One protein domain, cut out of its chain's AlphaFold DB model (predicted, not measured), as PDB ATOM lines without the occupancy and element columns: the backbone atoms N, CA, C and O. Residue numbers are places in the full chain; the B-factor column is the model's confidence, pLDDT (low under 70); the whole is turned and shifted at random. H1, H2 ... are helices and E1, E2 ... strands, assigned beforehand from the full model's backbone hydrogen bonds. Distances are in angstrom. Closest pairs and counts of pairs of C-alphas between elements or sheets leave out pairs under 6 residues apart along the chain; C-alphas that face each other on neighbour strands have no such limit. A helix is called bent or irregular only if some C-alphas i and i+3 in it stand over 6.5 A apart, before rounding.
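This is residues 4 to 89 and 286 to 303 of the 418 residues of a protein of Fagus sylvatica (UniProt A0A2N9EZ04). H3 and H4 pack on a tiny parallel sheet, E1 and E2, while H2 leads away and makes a corner with H1 in a loose, open arrangement. Residues 296 to 303 of H4 stick out. The printed part has 104 residues, mostly helix, in the order H1 H2 E1 H3 E2 H4; the radius of gyration of the C-alphas is 16.6 A, the spans 47 by 33 by 33 A.

E1, residues 57 to 59, and E2, residues 81 to 83, are parallel neighbours; N 82 and O 57 are within hydrogen-bond range, 2.8 A. With H3, residues 63 to 77, between them they form a strand-helix-strand unit, parallel strands joined through a helix, its crossover right-handed. The closest C-alphas of H3 and E2 are those of Arg 74 and Val 81, 5.8 A; of E2 and H4, residues 287 to 303, Leu 83 and Ile 288, 6.7 A. H1, residues 24 to 34, touches H2, residues 43 to 53, at a steep tilt of 53 degrees, the closest C-alphas being Ile 33 and Leu 43, 5.0 A. Every O i to N i+4 pair is within hydrogen-bond range in H2, 9 of 11 in H3, 12 of 13 in H4 and 2 of 7 in H1, where 5 of 8 O i to N i+3 pairs are.

H1 begins at C-alpha 24 (247.774, 207.732, 204.533); H4, 23.9 A long, ends at C-alpha 303 (294.012, 196.234, 189.709). H3, 18.1 A, is irregular: C-alphas 65 and 68 are 8.5 A apart.

Residues 90 to 285 are not printed, and C-alphas 89 and 286 are 17.7 A apart. No link printed whole is long. Mean pLDDT of the printed part is 72.7, of H4 45.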
ATOM      1  N   GLU A   4     249.967 201.388 197.312       66.62
ATOM      2  CA  GLU A   4     250.269 200.136 198.021       66.62
ATOM      3  C   GLU A   4     251.770 199.821 198.013       66.62
ATOM      4  O   GLU A   4     252.303 199.364 199.019       66.62
ATOM      5  N   GLU A   5     252.471 200.123 196.916       68.19
ATOM      6  CA  GLU A   5     253.932 199.994 196.837       68.19
ATOM      7  C   GLU A   5     254.643 201.003 197.754       68.19
ATOM      8  O   GLU A   5     255.639 200.659 198.380       68.19
ATOM      9  N   LEU A   6     254.112 202.224 197.895       65.38
ATOM     10  CA  LEU A   6     254.640 203.249 198.811       65.38
ATOM     11  C   LEU A   6     254.427 202.919 200.300       65.38
ATOM     12  O   LEU A   6     255.006 203.577 201.165       65.38
ATOM     13  N   LEU A   7     253.594 201.921 200.603       65.12
ATOM     14  CA  LEU A   7     253.335 201.423 201.955       65.12
ATOM     15  C   LEU A   7     254.218 200.228 202.333       65.12
ATOM     16  O   LEU A   7     254.145 199.747 203.463       65.12
ATOM     17  N   GLN A   8     255.046 199.739 201.409       67.62
ATOM     18  CA  GLN A   8     255.893 198.571 201.618       67.62
ATOM     19  C   GLN A   8     257.369 198.955 201.579       67.62
ATOM     20  O   GLN A   8     257.806 199.770 200.767       67.62
ATOM     21  N   LEU A   9     258.161 198.338 202.456       71.88
ATOM     22  CA  LEU A   9     259.610 198.480 202.405       71.88
ATOM     23  C   LEU A   9     260.175 197.695 201.210       71.88
ATOM     24  O   LEU A   9     259.693 196.596 200.917       71.88
ATOM     25  N   PRO A  10     261.226 198.208 200.545       76.31
ATOM     26  CA  PRO A  10     261.938 197.453 199.526       76.31
ATOM     27  C   PRO A  10     262.447 196.097 200.052       76.31
ATOM     28  O   PRO A  10     262.822 195.987 201.226       76.31
ATOM     29  N   PRO A  11     262.524 195.055 199.205       79.44
ATOM     30  CA  PRO A  11     263.059 193.762 199.618       79.44
ATOM     31  C   PRO A  11     264.478 193.879 200.186       79.44
ATOM     32  O   PRO A  11     265.373 194.404 199.530       79.44
ATOM     33  N   GLY A  12     264.693 193.355 201.396       80.25
ATOM     34  CA  GLY A  12     266.001 193.381 202.059       80.25
ATOM     35  C   GLY A  12     266.382 194.729 202.680       80.25
ATOM     36  O   GLY A  12     267.531 194.882 203.091       80.25
ATOM     37  N   TYR A  13     265.453 195.688 202.758       82.00
ATOM     38  CA  TYR A  13     265.694 196.966 203.424       82.00
ATOM     39  C   TYR A  13     266.097 196.743 204.897       82.00
ATOM     40  O   TYR A  13     265.454 195.952 205.590       82.00
ATOM     41  N   PRO A  14     267.161 197.402 205.395       76.62
ATOM     42  CA  PRO A  14     267.799 197.029 206.660       76.62
ATOM     43  C   PRO A  14     267.052 197.514 207.913       76.62
ATOM     44  O   PRO A  14     267.475 197.197 209.025       76.62
ATOM     45  N   CYS A  15     265.949 198.253 207.759       68.69
ATOM     46  CA  CYS A  15     265.122 198.673 208.883       68.69
ATOM     47  C   CYS A  15     264.096 197.602 209.272       68.69
ATOM     48  O   CYS A  15     263.379 197.067 208.428       68.69
ATOM     49  N   LEU A  16     263.990 197.344 210.577       53.88
ATOM     50  CA  LEU A  16     263.039 196.402 211.178       53.88
ATOM     51  C   LEU A  16     261.836 197.097 211.836       53.88
ATOM     52  O   LEU A  16     261.049 196.441 212.514       53.88
ATOM     53  N   SER A  17     261.719 198.419 211.703       56.19
ATOM     54  CA  SER A  17     260.686 199.188 212.387       56.19
ATOM     55  C   SER A  17     259.436 199.338 211.526       56.19
ATOM     56  O   SER A  17     259.476 199.937 210.451       56.19
ATOM     57  N   GLU A  18     258.297 198.882 212.051       56.00
ATOM     58  CA  GLU A  18     256.961 199.178 211.511       56.00
ATOM     59  C   GLU A  18     256.684 200.692 211.445       56.00
ATOM     60  O   GLU A  18     255.827 201.130 210.681       56.00
ATOM     61  N   LEU A  19     257.454 201.509 212.186       53.38
ATOM     62  CA  LEU A  19     257.356 202.970 212.173       53.38
ATOM     63  C   LEU A  19     257.678 203.587 210.808       53.38
ATOM     64  O   LEU A  19     257.305 204.729 210.604       53.38
ATOM     65  N   LEU A  20     258.337 202.880 209.881       54.56
ATOM     66  CA  LEU A  20     258.600 203.371 208.519       54.56
ATOM     67  C   LEU A  20     257.426 203.200 207.544       54.56
ATOM     68  O   LEU A  20     257.519 203.673 206.409       54.56
ATOM     69  N   ILE A  21     256.328 202.564 207.956       60.44
ATOM     70  CA  ILE A  21     255.140 202.454 207.110       60.44
ATOM     71  C   ILE A  21     254.472 203.827 207.048       60.44
ATOM     72  O   ILE A  21     254.063 204.389 208.064       60.44
ATOM     73  N   ASN A  22     254.387 204.385 205.842       63.75
ATOM     74  CA  ASN A  22     253.799 205.700 205.635       63.75
ATOM     75  C   ASN A  22     252.325 205.712 206.061       63.75
ATOM     76  O   ASN A  22     251.551 204.832 205.696       63.75
ATOM     77  N   LYS A  23     251.919 206.724 206.825       71.31
ATOM     78  CA  LYS A  23     250.507 206.971 207.128       71.31
ATOM     79  C   LYS A  23     249.820 207.501 205.870       71.31
ATOM     80  O   LYS A  23     250.459 208.124 205.024       71.31
ATOM     81  N   GLU A  24     248.507 207.313 205.741       69.12
ATOM     82  CA  GLU A  24     247.774 207.732 204.533       69.12
ATOM     83  C   GLU A  24     247.981 209.215 204.178       69.12
ATOM     84  O   GLU A  24     248.149 209.550 203.004       69.12
ATOM     85  N   PHE A  25     248.050 210.102 205.179       73.44
ATOM     86  CA  PHE A  25     248.298 211.532 204.958       73.44
ATOM     87  C   PHE A  25     249.728 211.839 204.472       73.44
ATOM     88  O   PHE A  25     249.957 212.868 203.838       73.44
ATOM     89  N   GLU A  26     250.690 210.951 204.719       74.94
ATOM     90  CA  GLU A  26     252.085 211.087 204.280       74.94
ATOM     91  C   GLU A  26     252.266 210.622 202.832       74.94
ATOM     92  O   GLU A  26     253.123 211.141 202.117       74.94
ATOM     93  N   ILE A  27     251.411 209.708 202.351       71.38
ATOM     94  CA  ILE A  27     251.423 209.253 200.950       71.38
ATOM     95  C   ILE A  27     251.268 210.451 200.003       71.38
ATOM     96  O   ILE A  27     251.929 210.508 198.969       71.38
ATOM     97  N   ALA A  28     250.442 211.440 200.360       69.50
ATOM     98  CA  ALA A  28     250.284 212.662 199.571       69.50
ATOM     99  C   ALA A  28     251.599 213.451 199.421       69.50
ATOM    100  O   ALA A  28     251.851 214.003 198.353       69.50
ATOM    101  N   GLN A  29     252.456 213.455 200.446       69.88
ATOM    102  CA  GLN A  29     253.767 214.116 200.400       69.88
ATOM    103  C   GLN A  29     254.767 213.338 199.537       69.88
ATOM    104  O   GLN A  29     255.600 213.928 198.851       69.88
ATOM    105  N   LEU A  30     254.660 212.008 199.515       68.44
ATOM    106  CA  LEU A  30     255.507 211.143 198.690       68.44
ATOM    107  C   LEU A  30     255.114 211.152 197.208       68.44
ATOM    108  O   LEU A  30     255.969 210.938 196.348       68.44
ATOM    109  N   LYS A  31     253.848 211.451 196.885       68.31
ATOM    110  CA  LYS A  31     253.370 211.543 195.496       68.31
ATOM    111  C   LYS A  31     254.172 212.532 194.654       68.31
ATOM    112  O   LYS A  31     254.539 212.194 193.534       68.31
ATOM    113  N   GLY A  32     254.561 213.677 195.220       67.19
ATOM    114  CA  GLY A  32     255.388 214.665 194.518       67.19
ATOM    115  C   GLY A  32     256.765 214.143 194.079       67.19
ATOM    116  O   GLY A  32     257.366 214.689 193.159       67.19
ATOM    117  N   ILE A  33     257.265 213.066 194.696       69.38
ATOM    118  CA  ILE A  33     258.520 212.415 194.294       69.38
ATOM    119  C   ILE A  33     258.292 211.507 193.078       69.38
ATOM    120  O   ILE A  33     259.144 211.426 192.190       69.38
ATOM    121  N   VAL A  34     257.158 210.806 193.028       71.00
ATOM    122  CA  VAL A  34     256.868 209.796 191.996       71.00
ATOM    123  C   VAL A  34     256.127 210.354 190.781       71.00
ATOM    124  O   VAL A  34     256.182 209.733 189.719       71.00
ATOM    125  N   GLU A  35     255.479 211.508 190.911       75.50
ATOM    126  CA  GLU A  35     254.759 212.188 189.834       75.50
ATOM    127  C   GLU A  35     255.707 212.967 188.906       75.50
ATOM    128  O   GLU A  35     256.758 213.472 189.307       75.50
ATOM    129  N   ASP A  36     255.348 213.031 187.621       76.62
ATOM    130  CA  ASP A  36     256.055 213.855 186.642       76.62
ATOM    131  C   ASP A  36     255.605 215.312 186.774       76.62
ATOM    132  O   ASP A  36     254.447 215.653 186.535       76.62
ATOM    133  N   MET A  37     256.553 216.184 187.102       70.06
ATOM    134  CA  MET A  37     256.336 217.620 187.285       70.06
ATOM    135  C   MET A  37     256.353 218.385 185.946       70.06
ATOM    136  O   MET A  37     256.857 219.504 185.867       70.06
ATOM    137  N   GLY A  38     255.845 217.766 184.874       72.56
ATOM    138  CA  GLY A  38     255.784 218.338 183.524       72.56
ATOM    139  C   GLY A  38     257.108 218.311 182.753       72.56
ATOM    140  O   GLY A  38     257.267 219.066 181.797       72.56
ATOM    141  N   THR A  39     258.060 217.466 183.159       74.69
ATOM    142  CA  THR A  39     259.395 217.357 182.536       74.69
ATOM    143  C   THR A  39     259.599 216.063 181.744       74.69
ATOM    144  O   THR A  39     260.653 215.880 181.137       74.69
ATOM    145  N   GLY A  40     258.612 215.161 181.738       79.62
ATOM    146  CA  GLY A  40     258.708 213.824 181.149       79.62
ATOM    147  C   GLY A  40     259.350 212.788 182.081       79.62
ATOM    148  O   GLY A  40     259.462 211.622 181.708       79.62
ATOM    149  N   MET A  41     259.793 213.192 183.279       79.56
ATOM    150  CA  MET A  41     260.427 212.330 184.280       79.56
ATOM    151  C   MET A  41     260.100 212.801 185.699       79.56
ATOM    152  O   MET A  41     260.248 213.977 186.031       79.56
ATOM    153  N   SER A  42     259.743 211.862 186.574       83.06
ATOM    154  CA  SER A  42     259.576 212.141 188.001       83.06
ATOM    155  C   SER A  42     260.912 212.284 188.727       83.06
ATOM    156  O   SER A  42     261.958 211.825 188.250       83.06
ATOM    157  N   LEU A  43     260.892 212.895 189.916       77.50
ATOM    158  CA  LEU A  43     262.079 212.981 190.770       77.50
ATOM    159  C   LEU A  43     262.608 211.583 191.118       77.50
ATOM    160  O   LEU A  43     263.813 211.360 191.069       77.50
ATOM    161  N   TYR A  44     261.711 210.627 191.367       79.88
ATOM    162  CA  TYR A  44     262.040 209.222 191.577       79.88
ATOM    163  C   TYR A  44     262.875 208.650 190.425       79.88
ATOM    164  O   TYR A  44     263.971 208.138 190.650       79.88
ATOM    165  N   LEU A  45     262.400 208.784 189.179       81.62
ATOM    166  CA  LEU A  45     263.118 208.264 188.011       81.62
ATOM    167  C   LEU A  45     264.473 208.943 187.826       81.62
ATOM    168  O   LEU A  45     265.452 208.272 187.502       81.62
ATOM    169  N   ARG A  46     264.554 210.253 188.076       84.56
ATOM    170  CA  ARG A  46     265.816 211.001 188.001       84.56
ATOM    171  C   ARG A  46     266.824 210.505 189.034       84.56
ATOM    172  O   ARG A  46     267.988 210.318 188.689       84.56
ATOM    173  N   THR A  47     266.381 210.257 190.266       83.62
ATOM    174  CA  THR A  47     267.237 209.743 191.340       83.62
ATOM    175  C   THR A  47     267.727 208.332 191.024       83.62
ATOM    176  O   THR A  47     268.934 208.106 191.030       83.62
ATOM    177  N   ILE A  48     266.829 207.409 190.661       85.19
ATOM    178  CA  ILE A  48     267.203 206.029 190.311       85.19
ATOM    179  C   ILE A  48     268.145 205.999 189.107       85.19
ATOM    180  O   ILE A  48     269.166 205.319 189.156       85.19
ATOM    181  N   THR A  49     267.859 206.765 188.051       86.88
ATOM    182  CA  THR A  49     268.753 206.876 186.886       86.88
ATOM    183  C   THR A  49     270.120 207.413 187.307       86.88
ATOM    184  O   THR A  49     271.137 206.821 186.975       86.88
ATOM    185  N   GLY A  50     270.170 208.479 188.110       88.62
ATOM    186  CA  GLY A  50     271.434 209.030 188.598       88.62
ATOM    187  C   GLY A  50     272.250 208.045 189.437       88.62
ATOM    188  O   GLY A  50     273.466 207.988 189.289       88.62
ATOM    189  N   MET A  51     271.602 207.237 190.278       87.38
ATOM    190  CA  MET A  51     272.265 206.175 191.050       87.38
ATOM    191  C   MET A  51     272.706 204.998 190.159       87.38
ATOM    192  O   MET A  51     273.751 204.386 190.384       87.38
ATOM    193  N   THR A  52     271.938 204.698 189.110       88.62
ATOM    194  CA  THR A  52     272.191 203.592 188.171       88.62
ATOM    195  C   THR A  52     273.279 203.922 187.152       88.62
ATOM    196  O   THR A  52     274.016 203.027 186.752       88.62
ATOM    197  N   GLU A  53     273.470 205.192 186.808       90.50
ATOM    198  CA  GLU A  53     274.447 205.637 185.801       90.50
ATOM    199  C   GLU A  53     275.730 206.234 186.412       90.50
ATOM    200  O   GLU A  53     276.671 206.542 185.688       90.50
ATOM    201  N   SER A  54     275.801 206.421 187.735       89.69
ATOM    202  CA  SER A  54     277.003 206.943 188.409       89.69
ATOM    203  C   SER A  54     278.109 205.895 188.573       89.69
ATOM    204  O   SER A  54     277.826 204.709 188.695       89.69
ATOM    205  N   ASP A  55     279.374 206.307 188.656       90.12
ATOM    206  CA  ASP A  55     280.475 205.379 188.978       90.12
ATOM    207  C   ASP A  55     280.538 205.054 190.483       90.12
ATOM    208  O   ASP A  55     280.938 203.967 190.887       90.12
ATOM    209  N   ALA A  56     280.115 206.002 191.322       89.88
ATOM    210  CA  ALA A  56     280.065 205.884 192.774       89.88
ATOM    211  C   ALA A  56     278.999 206.825 193.355       89.88
ATOM    212  O   ALA A  56     278.587 207.802 192.719       89.88
ATOM    213  N   MET A  57     278.580 206.562 194.590       90.50
ATOM    214  CA  MET A  57     277.654 207.412 195.343       90.50
ATOM    215  C   MET A  57     278.333 207.948 196.600       90.50
ATOM    216  O   MET A  57     279.100 207.236 197.239       90.50
ATOM    217  N   ALA A  58     278.037 209.191 196.977       87.75
ATOM    218  CA  ALA A  58     278.525 209.787 198.217       87.75
ATOM    219  C   ALA A  58     277.351 210.328 199.036       87.75
ATOM    220  O   ALA A  58     276.590 211.164 198.547       87.75
ATOM    221  N   PHE A  59     277.228 209.877 200.282       86.00
ATOM    222  CA  PHE A  59     276.179 210.303 201.206       86.00
ATOM    223  C   PHE A  59     276.777 211.060 202.387       86.00
ATOM    224  O   PHE A  59     277.830 210.705 202.923       86.00
ATOM    225  N   ARG A  60     276.092 212.131 202.795       86.06
ATOM    226  CA  ARG A  60     276.469 212.968 203.939       86.06
ATOM    227  C   ARG A  60     276.058 212.297 205.247       86.06
ATOM    228  O   ARG A  60     275.143 212.736 205.919       86.06
ATOM    229  N   THR A  61     276.743 211.221 205.597       84.88
ATOM    230  CA  THR A  61     276.478 210.457 206.818       84.88
ATOM    231  C   THR A  61     277.734 209.760 207.314       84.88
ATOM    232  O   THR A  61     278.818 209.954 206.761       84.88
ATOM    233  N   TYR A  62     277.617 208.972 208.373       82.25
ATOM    234  CA  TYR A  62     278.692 208.145 208.904       82.25
ATOM    235  C   TYR A  62     278.189 206.744 209.249       82.25
ATOM    236  O   TYR A  62     277.005 206.513 209.503       82.25
ATOM    237  N   ASN A  63     279.120 205.791 209.255       82.88
ATOM    238  CA  ASN A  63     278.822 204.369 209.361       82.88
ATOM    239  C   ASN A  63     278.072 204.008 210.656       82.88
ATOM    240  O   ASN A  63     277.231 203.116 210.659       82.88
ATOM    241  N   GLU A  64     278.351 204.703 211.760       79.69
ATOM    242  CA  GLU A  64     277.672 204.489 213.037       79.69
ATOM    243  C   GLU A  64     276.183 204.879 213.030       79.69
ATOM    244  O   GLU A  64     275.469 204.422 213.922       79.69
ATOM    245  N   LEU A  65     275.730 205.706 212.074       82.50
ATOM    246  CA  LEU A  65     274.315 206.060 211.900       82.50
ATOM    247  C   LEU A  65     273.646 205.162 210.867       82.50
ATOM    248  O   LEU A  65     272.631 204.542 211.153       82.50
ATOM    249  N   GLU A  66     274.235 205.100 209.670       86.06
ATOM    250  CA  GLU A  66     273.554 204.584 208.481       86.06
ATOM    251  C   GLU A  66     274.340 203.476 207.760       86.06
ATOM    252  O   GLU A  66     274.099 203.184 206.590       86.06
ATOM    253  N   GLY A  67     275.282 202.818 208.447       87.44
ATOM    254  CA  GLY A  67     276.095 201.726 207.891       87.44
ATOM    255  C   GLY A  67     275.285 200.612 207.205       87.44
ATOM    256  O   GLY A  67     275.602 200.270 206.064       87.44
ATOM    257  N   PRO A  68     274.206 200.085 207.819       88.88
ATOM    258  CA  PRO A  68     273.346 199.099 207.165       88.88
ATOM    259  C   PRO A  68     272.686 199.620 205.879       88.88
ATOM    260  O   PRO A  68     272.602 198.885 204.896       88.88
ATOM    261  N   TYR A  69     272.267 200.892 205.847       88.06
ATOM    262  CA  TYR A  69     271.692 201.526 204.654       88.06
ATOM    263  C   TYR A  69     272.733 201.701 203.546       88.06
ATOM    264  O   TYR A  69     272.445 201.415 202.384       88.06
ATOM    265  N   ARG A  70     273.968 202.083 203.899       89.31
ATOM    266  CA  ARG A  70     275.102 202.099 202.962       89.31
ATOM    267  C   ARG A  70     275.306 200.721 202.339       89.31
ATOM    268  O   ARG A  70     275.440 200.623 201.123       89.31
ATOM    269  N   ASP A  71     275.344 199.669 203.153       90.81
ATOM    270  CA  ASP A  71     275.586 198.305 202.673       90.81
ATOM    271  C   ASP A  71     274.458 197.805 201.769       90.81
ATOM    272  O   ASP A  71     274.736 197.224 200.720       90.81
ATOM    273  N   TYR A  72     273.212 198.122 202.118       90.56
ATOM    274  CA  TYR A  72     272.050 197.859 201.279       90.56
ATOM    275  C   TYR A  72     272.157 198.549 199.909       90.56
ATOM    276  O   TYR A  72     272.027 197.890 198.878       90.56
ATOM    277  N   ILE A  73     272.465 199.853 199.869       89.81
ATOM    278  CA  ILE A  73     272.627 200.604 198.609       89.81
ATOM    279  C   ILE A  73     273.805 200.051 197.795       89.81
ATOM    280  O   ILE A  73     273.676 199.827 196.592       89.81
ATOM    281  N   ARG A  74     274.941 199.782 198.445       90.56
ATOM    282  CA  ARG A  74     276.136 199.213 197.810       90.56
ATOM    283  C   ARG A  74     275.839 197.865 197.160       90.56
ATOM    284  O   ARG A  74     276.258 197.638 196.030       90.56
ATOM    285  N   GLN A  75     275.103 196.992 197.847       92.19
ATOM    286  CA  GLN A  75     274.693 195.697 197.308       92.19
ATOM    287  C   GLN A  75     273.679 195.850 196.170       92.19
ATOM    288  O   GLN A  75     273.798 195.163 195.159       92.19
ATOM    289  N   HIS A  76     272.701 196.745 196.323       89.94
ATOM    290  CA  HIS A  76     271.637 196.946 195.343       89.94
ATOM    291  C   HIS A  76     272.166 197.465 194.000       89.94
ATOM    292  O   HIS A  76     271.775 196.961 192.951       89.94
ATOM    293  N   TYR A  77     273.070 198.446 194.029       89.00
ATOM    294  CA  TYR A  77     273.618 199.063 192.817       89.00
ATOM    295  C   TYR A  77     274.959 198.470 192.369       89.00
ATOM    296  O   TYR A  77     275.426 198.823 191.291       89.00
ATOM    297  N   ALA A  78     275.574 197.594 193.175       93.19
ATOM    298  CA  ALA A  78     276.900 197.014 192.944       93.19
ATOM    299  C   ALA A  78     277.995 198.072 192.689       93.19
ATOM    300  O   ALA A  78     278.809 197.933 191.778       93.19
ATOM    301  N   LYS A  79     277.997 199.146 193.491       90.06
ATOM    302  CA  LYS A  79     278.879 200.315 193.320       90.06
ATOM    303  C   LYS A  79     279.469 200.814 194.636       90.06
ATOM    304  O   LYS A  79     278.823 200.642 195.673       90.06
ATOM    305  N   PRO A  80     280.630 201.498 194.606       90.62
ATOM    306  CA  PRO A  80     281.175 202.172 195.777       90.62
ATOM    307  C   PRO A  80     280.191 203.189 196.370       90.62
ATOM    308  O   PRO A  80     279.566 203.977 195.650       90.62
ATOM    309  N   VAL A  81     280.072 203.179 197.701       87.62
ATOM    310  CA  VAL A  81     279.242 204.119 198.465       87.62
ATOM    311  C   VAL A  81     280.088 204.757 199.561       87.62
ATOM    312  O   VAL A  81     280.401 204.124 200.568       87.62
ATOM    313  N   LEU A  82     280.428 206.028 199.366       86.69
ATOM    314  CA  LEU A  82     281.299 206.811 200.233       86.69
ATOM    315  C   LEU A  82     280.490 207.580 201.279       86.69
ATOM    316  O   LEU A  82     279.463 208.189 200.968       86.69
ATOM    317  N   LEU A  83     280.990 207.615 202.511       85.75
ATOM    318  CA  LEU A  83     280.381 208.353 203.614       85.75
ATOM    319  C   LEU A  83     281.220 209.595 203.928       85.75
ATOM    320  O   LEU A  83     282.383 209.485 204.309       85.75
ATOM    321  N   THR A  84     280.653 210.790 203.752       82.31
ATOM    322  CA  THR A  84     281.407 212.055 203.881       82.31
ATOM    323  C   THR A  84     281.387 212.649 205.293       82.31
ATOM    324  O   THR A  84     282.024 213.673 205.549       82.31
ATOM    325  N   GLY A  85     280.691 212.004 206.232       80.81
ATOM    326  CA  GLY A  85     280.433 212.519 207.570       80.81
ATOM    327  C   GLY A  85     279.299 213.552 207.602       80.81
ATOM    328  O   GLY A  85     278.606 213.767 206.606       80.81
ATOM    329  N   PRO A  86     279.114 214.241 208.740       73.81
ATOM    330  CA  PRO A  86     278.012 215.181 208.921       73.81
ATOM    331  C   PRO A  86     278.209 216.507 208.171       73.81
ATOM    332  O   PRO A  86     277.296 217.319 208.201       73.81
ATOM    333  N   VAL A  87     279.368 216.747 207.529       73.50
ATOM    334  CA  VAL A  87     279.755 217.950 206.746       73.50
ATOM    335  C   VAL A  87     279.024 219.219 207.199       73.50
ATOM    336  O   VAL A  87     278.081 219.683 206.559       73.50
ATOM    337  N   MET A  88     279.424 219.750 208.354       71.19
ATOM    338  CA  MET A  88     278.777 220.924 208.938       71.19
ATOM    339  C   MET A  88     279.197 222.206 208.215       71.19
ATOM    340  O   MET A  88     280.351 222.301 207.779       71.19
ATOM    341  N   PRO A  89     278.302 223.207 208.108       65.81
ATOM    342  CA  PRO A  89     278.707 224.549 207.716       65.81
ATOM    343  C   PRO A  89     279.847 225.013 208.623       65.81
ATOM    344  O   PRO A  89     279.815 224.778 209.831       65.81
ATOM    345  N   GLY A 286     289.758 211.031 211.855       48.03
ATOM    346  CA  GLY A 286     289.922 211.158 210.401       48.03
ATOM    347  C   GLY A 286     289.397 209.945 209.621       48.03
ATOM    348  O   GLY A 286     289.838 209.705 208.503       48.03
ATOM    349  N   ARG A 287     288.463 209.177 210.204       46.88
ATOM    350  CA  ARG A 287     287.998 207.879 209.679       46.88
ATOM    351  C   ARG A 287     287.341 207.981 208.294       46.88
ATOM    352  O   ARG A 287     287.405 207.048 207.507       46.88
ATOM    353  N   ILE A 288     286.800 209.160 207.980       45.28
ATOM    354  CA  ILE A 288     286.265 209.518 206.658       45.28
ATOM    355  C   ILE A 288     287.346 209.368 205.573       45.28
ATOM    356  O   ILE A 288     287.072 208.884 204.482       45.28
ATOM    357  N   TYR A 289     288.597 209.734 205.876       39.69
ATOM    358  CA  TYR A 289     289.710 209.597 204.935       39.69
ATOM    359  C   TYR A 289     290.235 208.165 204.859       39.69
ATOM    360  O   TYR A 289     290.633 207.741 203.779       39.69
ATOM    361  N   SER A 290     290.214 207.406 205.963       45.44
ATOM    362  CA  SER A 290     290.680 206.016 205.947       45.44
ATOM    363  C   SER A 290     289.759 205.100 205.147       45.44
ATOM    364  O   SER A 290     290.274 204.233 204.464       45.44
ATOM    365  N   GLU A 291     288.436 205.304 205.171       48.47
ATOM    366  CA  GLU A 291     287.502 204.507 204.352       48.47
ATOM    367  C   GLU A 291     287.681 204.798 202.852       48.47
ATOM    368  O   GLU A 291     287.779 203.870 202.056       48.47
ATOM    369  N   ILE A 292     287.853 206.072 202.468       48.78
ATOM    370  CA  ILE A 292     288.187 206.451 201.081       48.78
ATOM    371  C   ILE A 292     289.548 205.863 200.655       48.78
ATOM    372  O   ILE A 292     289.725 205.463 199.505       48.78
ATOM    373  N   GLU A 293     290.533 205.818 201.558       45.19
ATOM    374  CA  GLU A 293     291.846 205.224 201.282       45.19
ATOM    375  C   GLU A 293     291.838 203.687 201.270       45.19
ATOM    376  O   GLU A 293     292.624 203.097 200.528       45.19
ATOM    377  N   GLU A 294     290.998 203.039 202.078       50.78
ATOM    378  CA  GLU A 294     290.832 201.583 202.132       50.78
ATOM    379  C   GLU A 294     290.087 201.063 200.902       50.78
ATOM    380  O   GLU A 294     290.579 200.117 200.290       50.78
ATOM    381  N   ASP A 295     289.006 201.722 200.470       49.12
ATOM    382  CA  ASP A 295     288.326 201.397 199.206       49.12
ATOM    383  C   ASP A 295     289.293 201.550 198.025       49.12
ATOM    384  O   ASP A 295     289.450 200.636 197.216       49.12
ATOM    385  N   ARG A 296     290.070 202.642 197.990       46.50
ATOM    386  CA  ARG A 296     291.108 202.836 196.968       46.50
ATOM    387  C   ARG A 296     292.211 201.777 197.044       46.50
ATOM    388  O   ARG A 296     292.795 201.429 196.023       46.50
ATOM    389  N   ARG A 297     292.553 201.279 198.237       45.97
ATOM    390  CA  ARG A 297     293.548 200.208 198.406       45.97
ATOM    391  C   ARG A 297     292.998 198.865 197.935       45.97
ATOM    392  O   ARG A 297     293.758 198.131 197.320       45.97
ATOM    393  N   GLY A 298     291.717 198.589 198.173       45.06
ATOM    394  CA  GLY A 298     291.012 197.430 197.629       45.06
ATOM    395  C   GLY A 298     290.971 197.455 196.101       45.06
ATOM    396  O   GLY A 298     291.373 196.479 195.480       45.06
ATOM    397  N   GLU A 299     290.613 198.594 195.503       45.34
ATOM    398  CA  GLU A 299     290.641 198.797 194.044       45.34
ATOM    399  C   GLU A 299     292.062 198.651 193.471       45.34
ATOM    400  O   GLU A 299     292.263 197.927 192.505       45.34
ATOM    401  N   LEU A 300     293.077 199.249 194.109       42.59
ATOM    402  CA  LEU A 300     294.486 199.127 193.699       42.59
ATOM    403  C   LEU A 300     295.088 197.732 193.929       42.59
ATOM    404  O   LEU A 300     296.150 197.441 193.380       42.59
ATOM    405  N   GLU A 301     294.511 196.908 194.805       42.34
ATOM    406  CA  GLU A 301     294.910 195.512 195.019       42.34
ATOM    407  C   GLU A 301     294.210 194.557 194.046       42.34
ATOM    408  O   GLU A 301     294.788 193.520 193.712       42.34
ATOM    409  N   ASP A 302     293.013 194.909 193.573       42.22
ATOM    410  CA  ASP A 302     292.298 194.197 192.509       42.22
ATOM    411  C   ASP A 302     292.902 194.527 191.132       42.22
ATOM    412  O   ASP A 302     293.242 193.612 190.381       42.22
ATOM    413  N   ASP A 303     293.219 195.803 190.872       40.44
ATOM    414  CA  ASP A 303     294.012 196.234 189.709       40.44
ATOM    415  C   ASP A 303     295.415 195.619 189.744       40.44
ATOM    416  O   ASP A 303     295.877 195.086 188.741       40.44
TER     417      ASP A 303